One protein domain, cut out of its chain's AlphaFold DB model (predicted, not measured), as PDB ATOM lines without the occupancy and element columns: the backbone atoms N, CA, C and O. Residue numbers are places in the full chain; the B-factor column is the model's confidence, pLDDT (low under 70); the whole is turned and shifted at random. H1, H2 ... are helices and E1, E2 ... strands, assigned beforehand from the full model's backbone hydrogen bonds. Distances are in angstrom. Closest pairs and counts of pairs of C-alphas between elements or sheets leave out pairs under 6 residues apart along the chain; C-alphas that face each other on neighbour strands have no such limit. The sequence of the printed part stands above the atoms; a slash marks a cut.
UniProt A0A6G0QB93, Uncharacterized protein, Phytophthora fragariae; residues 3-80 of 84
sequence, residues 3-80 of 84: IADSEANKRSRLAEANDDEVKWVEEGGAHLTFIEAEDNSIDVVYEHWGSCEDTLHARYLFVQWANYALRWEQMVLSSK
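What this domain is: This is residues 3 to 80 of the 84 residues of an uncharacterized protein of Phytophthora fragariae (UniProt A0A6G0QB93). A long hairpin of two strands, E1 and E2, has a long helix, H2, folded back over it beside E2, while a short helix, H1, sits off the end of the hairpin away from its turn. The tail of H2, residues 74 to 80, stands free. The printed part has 78 residues, in the order H1, E1, E2, H2, with an antiparallel sheet E1 - E2; the class is mixed, helices and strands. It is loose and elongated, with a radius of gyration of the C-alphas of 16.5 A and spans of 51 by 27 by 22 A.

Where its parts are: Find C-alpha 7 at (-21.155, -62.872, 34.578), where H1, residues 7 to 15, begins. E1 is residues 28 to 36, 26.8 A long, and E2 is residues 42 to 50, 26.5 A. H2, residues 55 to 80, runs 39.2 A to C-alpha 80 at (-33.020, -21.773, 42.264).

How they stand to each other: In the hairpin E1 and E2, look at N 31 and O 47, 2.9 A apart and within hydrogen-bond range. The closest C-alphas of E2 and H2 are those of Tyr 46 and Ala 69, 6.8 A. H1 and H2 are apart. Every O i to N i+4 pair is within range in H1, and 20 of 22 in H2.

The domain as a whole: The C-alphas of Asn 18 and Asp 39 are the two farthest apart, 52.1 A. The printed part has no cut; the link from H1 to E1 is long. Look for pLDDT under 70 at residues 17 to 20 and 78 to 80.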
ATOM      1  N   ILE A   3     -29.019 -52.799  37.318       83.06
ATOM      2  CA  ILE A   3     -27.959 -53.720  37.711       83.06
ATOM      3  C   ILE A   3     -28.531 -55.122  37.528       83.06
ATOM      4  O   ILE A   3     -29.506 -55.495  38.174       83.06
ATOM      5  N   ALA A   4     -27.940 -55.881  36.614       85.12
ATOM      6  CA  ALA A   4     -28.257 -57.288  36.435       85.12
ATOM      7  C   ALA A   4     -27.136 -58.137  37.036       85.12
ATOM      8  O   ALA A   4     -25.950 -57.798  36.876       85.12
ATOM      9  N   ASP A   5     -27.494 -59.268  37.642       83.88
ATOM     10  CA  ASP A   5     -26.505 -60.264  38.043       83.88
ATOM     11  C   ASP A   5     -26.007 -61.007  36.797       83.88
ATOM     12  O   ASP A   5     -26.508 -62.046  36.376       83.88
ATOM     13  N   SER A   6     -25.057 -60.370  36.119       85.81
ATOM     14  CA  SER A   6     -24.403 -60.890  34.925       85.81
ATOM     15  C   SER A   6     -23.027 -61.440  35.271       85.81
ATOM     16  O   SER A   6     -22.367 -60.975  36.201       85.81
ATOM     17  N   GLU A   7     -22.518 -62.348  34.439       88.81
ATOM     18  CA  GLU A   7     -21.155 -62.872  34.578       88.81
ATOM     19  C   GLU A   7     -20.088 -61.764  34.595       88.81
ATOM     20  O   GLU A   7     -19.048 -61.904  35.233       88.81
ATOM     21  N   ALA A   8     -20.331 -60.646  33.902       87.00
ATOM     22  CA  ALA A   8     -19.444 -59.488  33.950       87.00
ATOM     23  C   ALA A   8     -19.479 -58.797  35.320       87.00
ATOM     24  O   ALA A   8     -18.417 -58.551  35.886       87.00
ATOM     25  N   ASN A   9     -20.675 -58.552  35.866       83.69
ATOM     26  CA  ASN A   9     -20.853 -57.970  37.197       83.69
ATOM     27  C   ASN A   9     -20.189 -58.853  38.268       83.69
ATOM     28  O   ASN A   9     -19.363 -58.383  39.045       83.69
ATOM     29  N   LYS A  10     -20.450 -60.163  38.227       86.44
ATOM     30  CA  LYS A  10     -19.858 -61.144  39.142       86.44
ATOM     31  C   LYS A  10     -18.328 -61.133  39.118       86.44
ATOM     32  O   LYS A  10     -17.702 -61.150  40.172       86.44
ATOM     33  N   ARG A  11     -17.712 -61.067  37.931       87.50
ATOM     34  CA  ARG A  11     -16.247 -60.962  37.813       87.50
ATOM     35  C   ARG A  11     -15.703 -59.673  38.419       87.50
ATOM     36  O   ARG A  11     -14.659 -59.735  39.053       87.50
ATOM     37  N   SER A  12     -16.393 -58.545  38.243       85.19
ATOM     38  CA  SER A  12     -15.993 -57.282  38.874       85.19
ATOM     39  C   SER A  12     -16.022 -57.391  40.399       85.19
ATOM     40  O   SER A  12     -15.035 -57.045  41.035       85.19
ATOM     41  N   ARG A  13     -17.089 -57.966  40.978       84.25
ATOM     42  CA  ARG A  13     -17.192 -58.181  42.436       84.25
ATOM     43  C   ARG A  13     -16.060 -59.050  42.986       84.25
ATOM     44  O   ARG A  13     -15.520 -58.747  44.036       84.25
ATOM     45  N   LEU A  14     -15.690 -60.112  42.267       83.06
ATOM     46  CA  LEU A  14     -14.602 -61.018  42.660       83.06
ATOM     47  C   LEU A  14     -13.197 -60.405  42.499       83.06
ATOM     48  O   LEU A  14     -12.237 -60.959  43.028       83.06
ATOM     49  N   ALA A  15     -13.059 -59.335  41.709       85.62
ATOM     50  CA  ALA A  15     -11.784 -58.665  41.458       85.62
ATOM     51  C   ALA A  15     -11.484 -57.556  42.478       85.62
ATOM     52  O   ALA A  15     -10.313 -57.263  42.724       85.62
ATOM     53  N   GLU A  16     -12.520 -56.951  43.063       80.94
ATOM     54  CA  GLU A  16     -12.393 -56.083  44.232       80.94
ATOM     55  C   GLU A  16     -11.904 -56.953  45.403       80.94
ATOM     56  O   GLU A  16     -12.490 -57.996  45.689       80.94
ATOM     57  N   ALA A  17     -10.759 -56.596  45.999       60.81
ATOM     58  CA  ALA A  17     -10.081 -57.403  47.017       60.81
ATOM     59  C   ALA A  17     -11.067 -57.872  48.102       60.81
ATOM     60  O   ALA A  17     -11.897 -57.069  48.504       60.81
ATOM     61  N   ASN A  18     -10.954 -59.140  48.541       62.50
ATOM     62  CA  ASN A  18     -11.811 -59.808  49.538       62.50
ATOM     63  C   ASN A  18     -12.028 -58.952  50.795       62.50
ATOM     64  O   ASN A  18     -11.344 -59.118  51.805       62.50
ATOM     65  N   ASP A  19     -12.979 -58.039  50.711       65.75
ATOM     66  CA  ASP A  19     -13.484 -57.279  51.825       65.75
ATOM     67  C   ASP A  19     -14.790 -57.965  52.206       65.75
ATOM     68  O   ASP A  19     -15.857 -57.672  51.662       65.75
ATOM     69  N   ASP A  20     -14.680 -58.968  53.082       67.31
ATOM     70  CA  ASP A  20     -15.816 -59.762  53.573       67.31
ATOM     71  C   ASP A  20     -16.874 -58.877  54.273       67.31
ATOM     72  O   ASP A  20     -17.982 -59.328  54.570       67.31
ATOM     73  N   GLU A  21     -16.550 -57.605  54.532       74.69
ATOM     74  CA  GLU A  21     -17.449 -56.601  55.094       74.69
ATOM     75  C   GLU A  21     -18.343 -55.920  54.039       74.69
ATOM     76  O   GLU A  21     -19.370 -55.330  54.394       74.69
ATOM     77  N   VAL A  22     -18.011 -56.006  52.742       75.44
ATOM     78  CA  VAL A  22     -18.769 -55.343  51.670       75.44
ATOM     79  C   VAL A  22     -19.873 -56.251  51.135       75.44
ATOM     80  O   VAL A  22     -19.635 -57.241  50.444       75.44
ATOM     81  N   LYS A  23     -21.124 -55.854  51.384       74.50
ATOM     82  CA  LYS A  23     -22.300 -56.463  50.747       74.50
ATOM     83  C   LYS A  23     -22.613 -55.769  49.430       74.50
ATOM     84  O   LYS A  23     -23.049 -54.617  49.403       74.50
ATOM     85  N   TRP A  24     -22.396 -56.486  48.335       78.31
ATOM     86  CA  TRP A  24     -22.655 -55.992  46.989       78.31
ATOM     87  C   TRP A  24     -24.129 -56.115  46.607       78.31
ATOM     88  O   TRP A  24     -24.799 -57.087  46.942       78.31
ATOM     89  N   VAL A  25     -24.614 -55.153  45.823       75.88
ATOM     90  CA  VAL A  25     -25.900 -55.285  45.132       75.88
ATOM     91  C   VAL A  25     -25.693 -56.157  43.896       75.88
ATOM     92  O   VAL A  25     -24.907 -55.813  43.011       75.88
ATOM     93  N   GLU A  26     -26.389 -57.287  43.831       80.81
ATOM     94  CA  GLU A  26     -26.277 -58.228  42.708       80.81
ATOM     95  C   GLU A  26     -27.277 -57.900  41.599       80.81
ATOM     96  O   GLU A  26     -26.922 -57.886  40.418       80.81
ATOM     97  N   GLU A  27     -28.498 -57.541  41.993       84.19
ATOM     98  CA  GLU A  27     -29.582 -57.162  41.101       84.19
ATOM     99  C   GLU A  27     -30.388 -55.980  41.646       84.19
ATOM    100  O   GLU A  27     -30.548 -55.790  42.855       84.19
ATOM    101  N   GLY A  28     -30.917 -55.175  40.732       88.44
ATOM    102  CA  GLY A  28     -31.778 -54.057  41.072       88.44
ATOM    103  C   GLY A  28     -31.731 -52.957  40.034       88.44
ATOM    104  O   GLY A  28     -31.263 -53.123  38.908       88.44
ATOM    105  N   GLY A  29     -32.221 -51.794  40.408       89.56
ATOM    106  CA  GLY A  29     -32.197 -50.647  39.534       89.56
ATOM    107  C   GLY A  29     -32.854 -49.449  40.168       89.56
ATOM    108  O   GLY A  29     -33.587 -49.548  41.144       89.56
ATOM    109  N   ALA A  30     -32.578 -48.306  39.570       88.75
ATOM    110  CA  ALA A  30     -33.289 -47.085  39.861       88.75
ATOM    111  C   ALA A  30     -33.639 -46.396  38.552       88.75
ATOM    112  O   ALA A  30     -32.832 -46.378  37.612       88.75
ATOM    113  N   HIS A  31     -34.815 -45.796  38.484       88.69
ATOM    114  CA  HIS A  31     -35.170 -44.930  37.376       88.69
ATOM    115  C   HIS A  31     -35.758 -43.621  37.879       88.69
ATOM    116  O   HIS A  31     -36.272 -43.517  38.991       88.69
ATOM    117  N   LEU A  32     -35.620 -42.612  37.031       87.31
ATOM    118  CA  LEU A  32     -36.103 -41.270  37.265       87.31
ATOM    119  C   LEU A  32     -36.965 -40.898  36.068       87.31
ATOM    120  O   LEU A  32     -36.495 -40.962  34.930       87.31
ATOM    121  N   THR A  33     -38.215 -40.554  36.335       89.88
ATOM    122  CA  THR A  33     -39.183 -40.163  35.316       89.88
ATOM    123  C   THR A  33     -39.502 -38.690  35.500       89.88
ATOM    124  O   THR A  33     -39.850 -38.272  36.601       89.88
ATOM    125  N   PHE A  34     -39.378 -37.922  34.420       88.50
ATOM    126  CA  PHE A  34     -39.757 -36.514  34.361       88.50
ATOM    127  C   PHE A  34     -41.062 -36.396  33.586       88.50
ATOM    128  O   PHE A  34     -41.171 -36.926  32.479       88.50
ATOM    129  N   ILE A  35     -42.039 -35.719  34.171       92.88
ATOM    130  CA  ILE A  35     -43.372 -35.536  33.606       92.88
ATOM    131  C   ILE A  35     -43.626 -34.031  33.555       92.88
ATOM    132  O   ILE A  35     -43.525 -33.348  34.567       92.88
ATOM    133  N   GLU A  36     -43.905 -33.500  32.368       91.94
ATOM    134  CA  GLU A  36     -44.301 -32.099  32.216       91.94
ATOM    135  C   GLU A  36     -45.689 -31.894  32.842       91.94
ATOM    136  O   GLU A  36     -46.629 -32.615  32.500       91.94
ATOM    137  N   ALA A  37     -45.803 -30.937  33.762       89.75
ATOM    138  CA  ALA A  37     -47.054 -30.590  34.429       89.75
ATOM    139  C   ALA A  37     -47.666 -29.309  33.832       89.75
ATOM    140  O   ALA A  37     -46.978 -28.480  33.234       89.75
ATOM    141  N   GLU A  38     -48.978 -29.128  34.008       87.88
ATOM    142  CA  GLU A  38     -49.742 -28.022  33.400       87.88
ATOM    143  C   GLU A  38     -49.300 -26.624  33.874       87.88
ATOM    144  O   GLU A  38     -49.530 -25.628  33.190       87.88
ATOM    145  N   ASP A  39     -48.653 -26.529  35.034       89.62
ATOM    146  CA  ASP A  39     -48.266 -25.283  35.700       89.62
ATOM    147  C   ASP A  39     -46.821 -24.840  35.403       89.62
ATOM    148  O   ASP A  39     -46.221 -24.089  36.177       89.62
ATOM    149  N   ASN A  40     -46.254 -25.277  34.269       83.31
ATOM    150  CA  ASN A  40     -44.853 -25.032  33.899       83.31
ATOM    151  C   ASN A  40     -43.867 -25.568  34.962       83.31
ATOM    152  O   ASN A  40     -42.761 -25.045  35.140       83.31
ATOM    153  N   SER A  41     -44.278 -26.608  35.689       84.75
ATOM    154  CA  SER A  41     -43.417 -27.405  36.551       84.75
ATOM    155  C   SER A  41     -43.132 -28.773  35.919       84.75
ATOM    156  O   SER A  41     -43.671 -29.132  34.870       84.75
ATOM    157  N   ILE A  42     -42.204 -29.508  36.526       85.81
ATOM    158  CA  ILE A  42     -41.877 -30.876  36.130       85.81
ATOM    159  C   ILE A  42     -42.092 -31.748  37.358       85.81
ATOM    160  O   ILE A  42     -41.410 -31.570  38.370       85.81
ATOM    161  N   ASP A  43     -43.001 -32.705  37.238       87.06
ATOM    162  CA  ASP A  43     -43.170 -33.772  38.208       87.06
ATOM    163  C   ASP A  43     -42.039 -34.783  38.046       87.06
ATOM    164  O   ASP A  43     -41.679 -35.199  36.938       87.06
ATOM    165  N   VAL A  44     -41.460 -35.184  39.172       83.88
ATOM    166  CA  VAL A  44     -40.320 -36.095  39.200       83.88
ATOM    167  C   VAL A  44     -40.677 -37.314  40.032       83.88
ATOM    168  O   VAL A  44     -40.945 -37.207  41.226       83.88
ATOM    169  N   VAL A  45     -40.640 -38.486  39.402       87.94
ATOM    170  CA  VAL A  45     -40.870 -39.772  40.066       87.94
ATOM    171  C   VAL A  45     -39.554 -40.534  40.129       87.94
ATOM    172  O   VAL A  45     -38.946 -40.825  39.097       87.94
ATOM    173  N   TYR A  46     -39.113 -40.852  41.344       86.62
ATOM    174  CA  TYR A  46     -37.945 -41.690  41.594       86.62
ATOM    175  C   TYR A  46     -38.382 -43.054  42.117       86.62
ATOM    176  O   TYR A  46     -39.035 -43.146  43.156       86.62
ATOM    177  N   GLU A  47     -37.975 -44.107  41.419       88.69
ATOM    178  CA  GLU A  47     -38.241 -45.489  41.809       88.69
ATOM    179  C   GLU A  47     -36.922 -46.245  41.926       88.69
ATOM    180  O   GLU A  47     -36.016 -46.080  41.104       88.69
ATOM    181  N   HIS A  48     -36.808 -47.079  42.958       88.62
ATOM    182  CA  HIS A  48     -35.637 -47.908  43.229       88.62
ATOM    183  C   HIS A  48     -36.106 -49.276  43.717       88.62
ATOM    184  O   HIS A  48     -36.990 -49.370  44.568       88.62
ATOM    185  N   TRP A  49     -35.509 -50.333  43.183       89.19
ATOM    186  CA  TRP A  49     -35.738 -51.707  43.605       89.19
ATOM    187  C   TRP A  49     -34.425 -52.486  43.629       89.19
ATOM    188  O   TRP A  49     -33.459 -52.149  42.943       89.19
ATOM    189  N   GLY A  50     -34.401 -53.566  44.396       87.81
ATOM    190  CA  GLY A  50     -33.263 -54.471  44.478       87.81
ATOM    191  C   GLY A  50     -33.564 -55.636  45.405       87.81
ATOM    192  O   GLY A  50     -34.517 -55.587  46.189       87.81
ATOM    193  N   SER A  51     -32.758 -56.686  45.299       86.00
ATOM    194  CA  SER A  51     -32.823 -57.826  46.208       86.00
ATOM    195  C   SER A  51     -32.311 -57.454  47.600       86.00
ATOM    196  O   SER A  51     -31.439 -56.600  47.759       86.00
ATOM    197  N   CYS A  52     -32.815 -58.141  48.622       87.06
ATOM    198  CA  CYS A  52     -32.276 -58.079  49.975       87.06
ATOM    199  C   CYS A  52     -32.143 -59.495  50.538       87.06
ATOM    200  O   CYS A  52     -32.915 -60.387  50.194       87.06
ATOM    201  N   GLU A  53     -31.141 -59.697  51.388       86.62
ATOM    202  CA  GLU A  53     -30.834 -61.013  51.969       86.62
ATOM    203  C   GLU A  53     -31.818 -61.380  53.084       86.62
ATOM    204  O   GLU A  53     -32.218 -62.531  53.236       86.62
ATOM    205  N   ASP A  54     -32.205 -60.378  53.873       89.06
ATOM    206  CA  ASP A  54     -33.093 -60.521  55.013       89.06
ATOM    207  C   ASP A  54     -33.791 -59.189  55.347       89.06
ATOM    208  O   ASP A  54     -33.538 -58.134  54.754       89.06
ATOM    209  N   THR A  55     -34.675 -59.232  56.343       93.31
ATOM    210  CA  THR A  55     -35.433 -58.069  56.820       93.31
ATOM    211  C   THR A  55     -34.542 -56.942  57.353       93.31
ATOM    212  O   THR A  55     -34.918 -55.772  57.252       93.31
ATOM    213  N   LEU A  56     -33.391 -57.253  57.957       91.12
ATOM    214  CA  LEU A  56     -32.485 -56.233  58.486       91.12
ATOM    215  C   LEU A  56     -31.798 -55.491  57.336       91.12
ATOM    216  O   LEU A  56     -31.780 -54.258  57.327       91.12
ATOM    217  N   HIS A  57     -31.320 -56.230  56.338       87.88
ATOM    218  CA  HIS A  57     -30.764 -55.684  55.110       87.88
ATOM    219  C   HIS A  57     -31.809 -54.835  54.367       87.88
ATOM    220  O   HIS A  57     -31.514 -53.704  53.983       87.88
ATOM    221  N   ALA A  58     -33.057 -55.303  54.265       89.25
ATOM    222  CA  ALA A  58     -34.151 -54.543  53.653       89.25
ATOM    223  C   ALA A  58     -34.371 -53.175  54.327       89.25
ATOM    224  O   ALA A  58     -34.535 -52.160  53.651       89.25
ATOM    225  N   ARG A  59     -34.332 -53.121  55.666       91.06
ATOM    226  CA  ARG A  59     -34.461 -51.860  56.422       91.06
ATOM    227  C   ARG A  59     -33.296 -50.912  56.159       91.06
ATOM    228  O   ARG A  59     -33.513 -49.710  56.036       91.06
ATOM    229  N   TYR A  60     -32.077 -51.443  56.070       89.56
ATOM    230  CA  TYR A  60     -30.901 -50.642  55.743       89.56
ATOM    231  C   TYR A  60     -31.005 -50.046  54.333       89.56
ATOM    232  O   TYR A  60     -30.824 -48.840  54.161       89.56
ATOM    233  N   LEU A  61     -31.370 -50.868  53.343       87.44
ATOM    234  CA  LEU A  61     -31.568 -50.425  51.962       87.44
ATOM    235  C   LEU A  61     -32.664 -49.363  51.865       87.44
ATOM    236  O   LEU A  61     -32.458 -48.353  51.205       87.44
ATOM    237  N   PHE A  62     -33.773 -49.518  52.593       88.62
ATOM    238  CA  PHE A  62     -34.841 -48.517  52.628       88.62
ATOM    239  C   PHE A  62     -34.336 -47.133  53.074       88.62
ATOM    240  O   PHE A  62     -34.628 -46.125  52.429       88.62
ATOM    241  N   VAL A  63     -33.529 -47.075  54.140       90.69
ATOM    242  CA  VAL A  63     -32.925 -45.817  54.617       90.69
ATOM    243  C   VAL A  63     -31.943 -45.246  53.588       90.69
ATOM    244  O   VAL A  63     -31.953 -44.044  53.324       90.69
ATOM    245  N   GLN A  64     -31.110 -46.093  52.980       88.25
ATOM    246  CA  GLN A  64     -30.173 -45.671  51.935       88.25
ATOM    247  C   GLN A  64     -30.896 -45.101  50.706       88.25
ATOM    248  O   GLN A  64     -30.522 -44.046  50.198       88.25
ATOM    249  N   TRP A  65     -31.965 -45.750  50.247       88.69
ATOM    250  CA  TRP A  65     -32.727 -45.305  49.082       88.69
ATOM    251  C   TRP A  65     -33.470 -43.993  49.339       88.69
ATOM    252  O   TRP A  65     -33.480 -43.127  48.463       88.69
ATOM    253  N   ALA A  66     -33.994 -43.785  50.552       88.31
ATOM    254  CA  ALA A  66     -34.556 -42.495  50.950       88.31
ATOM    255  C   ALA A  66     -33.508 -41.365  50.890       88.31
ATOM    256  O   ALA A  66     -33.800 -40.273  50.401       88.31
ATOM    257  N   ASN A  67     -32.262 -41.634  51.300       89.62
ATOM    258  CA  ASN A  67     -31.172 -40.660  51.173       89.62
ATOM    259  C   ASN A  67     -30.863 -40.299  49.712       89.62
ATOM    260  O   ASN A  67     -30.510 -39.153  49.437       89.62
ATOM    261  N   TYR A  68     -30.997 -41.235  48.766       86.25
ATOM    262  CA  TYR A  68     -30.815 -40.926  47.343       86.25
ATOM    263  C   TYR A  68     -31.891 -39.983  46.811       86.25
ATOM    264  O   TYR A  68     -31.544 -39.028  46.114       86.25
ATOM    265  N   ALA A  69     -33.156 -40.199  47.183       83.38
ATOM    266  CA  ALA A  69     -34.249 -39.305  46.808       83.38
ATOM    267  C   ALA A  69     -34.020 -37.880  47.348       83.38
ATOM    268  O   ALA A  69     -34.088 -36.914  46.590       83.38
ATOM    269  N   LEU A  70     -33.632 -37.754  48.623       86.25
ATOM    270  CA  LEU A  70     -33.343 -36.459  49.255       86.25
ATOM    271  C   LEU A  70     -32.166 -35.722  48.602       86.25
ATOM    272  O   LEU A  70     -32.235 -34.518  48.369       86.25
ATOM    273  N   ARG A  71     -31.071 -36.426  48.283       83.75
ATOM    274  CA  ARG A  71     -29.921 -35.813  47.592       83.75
ATOM    275  C   ARG A  71     -30.296 -35.303  46.204       83.75
ATOM    276  O   ARG A  71     -29.812 -34.252  45.790       83.75
ATOM    277  N   TRP A  72     -31.153 -36.035  45.495       79.50
ATOM    278  CA  TRP A  72     -31.682 -35.600  44.206       79.50
ATOM    279  C   TRP A  72     -32.525 -34.336  44.336       79.50
ATOM    280  O   TRP A  72     -32.290 -33.375  43.607       79.50
ATOM    281  N   GLU A  73     -33.446 -34.310  45.297       81.75
ATOM    282  CA  GLU A  73     -34.255 -33.130  45.594       81.75
ATOM    283  C   GLU A  73     -33.366 -31.909  45.884       81.75
ATOM    284  O   GLU A  73     -33.543 -30.853  45.278       81.75
ATOM    285  N   GLN A  74     -32.344 -32.067  46.730       82.12
ATOM    286  CA  GLN A  74     -31.383 -31.004  47.042       82.12
ATOM    287  C   GLN A  74     -30.640 -30.495  45.801       82.12
ATOM    288  O   GLN A  74     -30.486 -29.285  45.636       82.12
ATOM    289  N   MET A  75     -30.200 -31.394  44.917       78.69
ATOM    290  CA  MET A  75     -29.500 -31.027  43.684       78.69
ATOM    291  C   MET A  75     -30.393 -30.206  42.745       78.69
ATOM    292  O   MET A  75     -29.936 -29.219  42.174       78.69
ATOM    293  N   VAL A  76     -31.672 -30.572  42.619       73.06
ATOM    294  CA  VAL A  76     -32.629 -29.867  41.752       73.06
ATOM    295  C   VAL A  76     -33.082 -28.543  42.376       73.06
ATOM    296  O   VAL A  76     -33.124 -27.525  41.682       73.06
ATOM    297  N   LEU A  77     -33.364 -28.507  43.682       72.75
ATOM    298  CA  LEU A  77     -33.778 -27.288  44.387       72.75
ATOM    299  C   LEU A  77     -32.657 -26.244  44.470       72.75
ATOM    300  O   LEU A  77     -32.930 -25.047  44.358       72.75
ATOM    301  N   SER A  78     -31.397 -26.676  44.603       59.53
ATOM    302  CA  SER A  78     -30.232 -25.781  44.653       59.53
ATOM    303  C   SER A  78     -30.075 -24.928  43.389       59.53
ATOM    304  O   SER A  78     -29.444 -23.873  43.444       59.53
ATOM    305  N   SER A  79     -30.671 -25.330  42.264       56.62
ATOM    306  CA  SER A  79     -30.649 -24.572  41.007       56.62
ATOM    307  C   SER A  79     -31.363 -23.217  41.101       56.62
ATOM    308  O   SER A  79     -31.100 -22.334  40.293       56.62
ATOM    309  N   LYS A  80     -32.258 -23.025  42.085       54.53
ATOM    310  CA  LYS A  80     -33.020 -21.773  42.264       54.53
ATOM    311  C   LYS A  80     -32.290 -20.706  43.095       54.53
ATOM    312  O   LYS A  80     -32.862 -19.650  43.337       54.53
TER     313      LYS A  80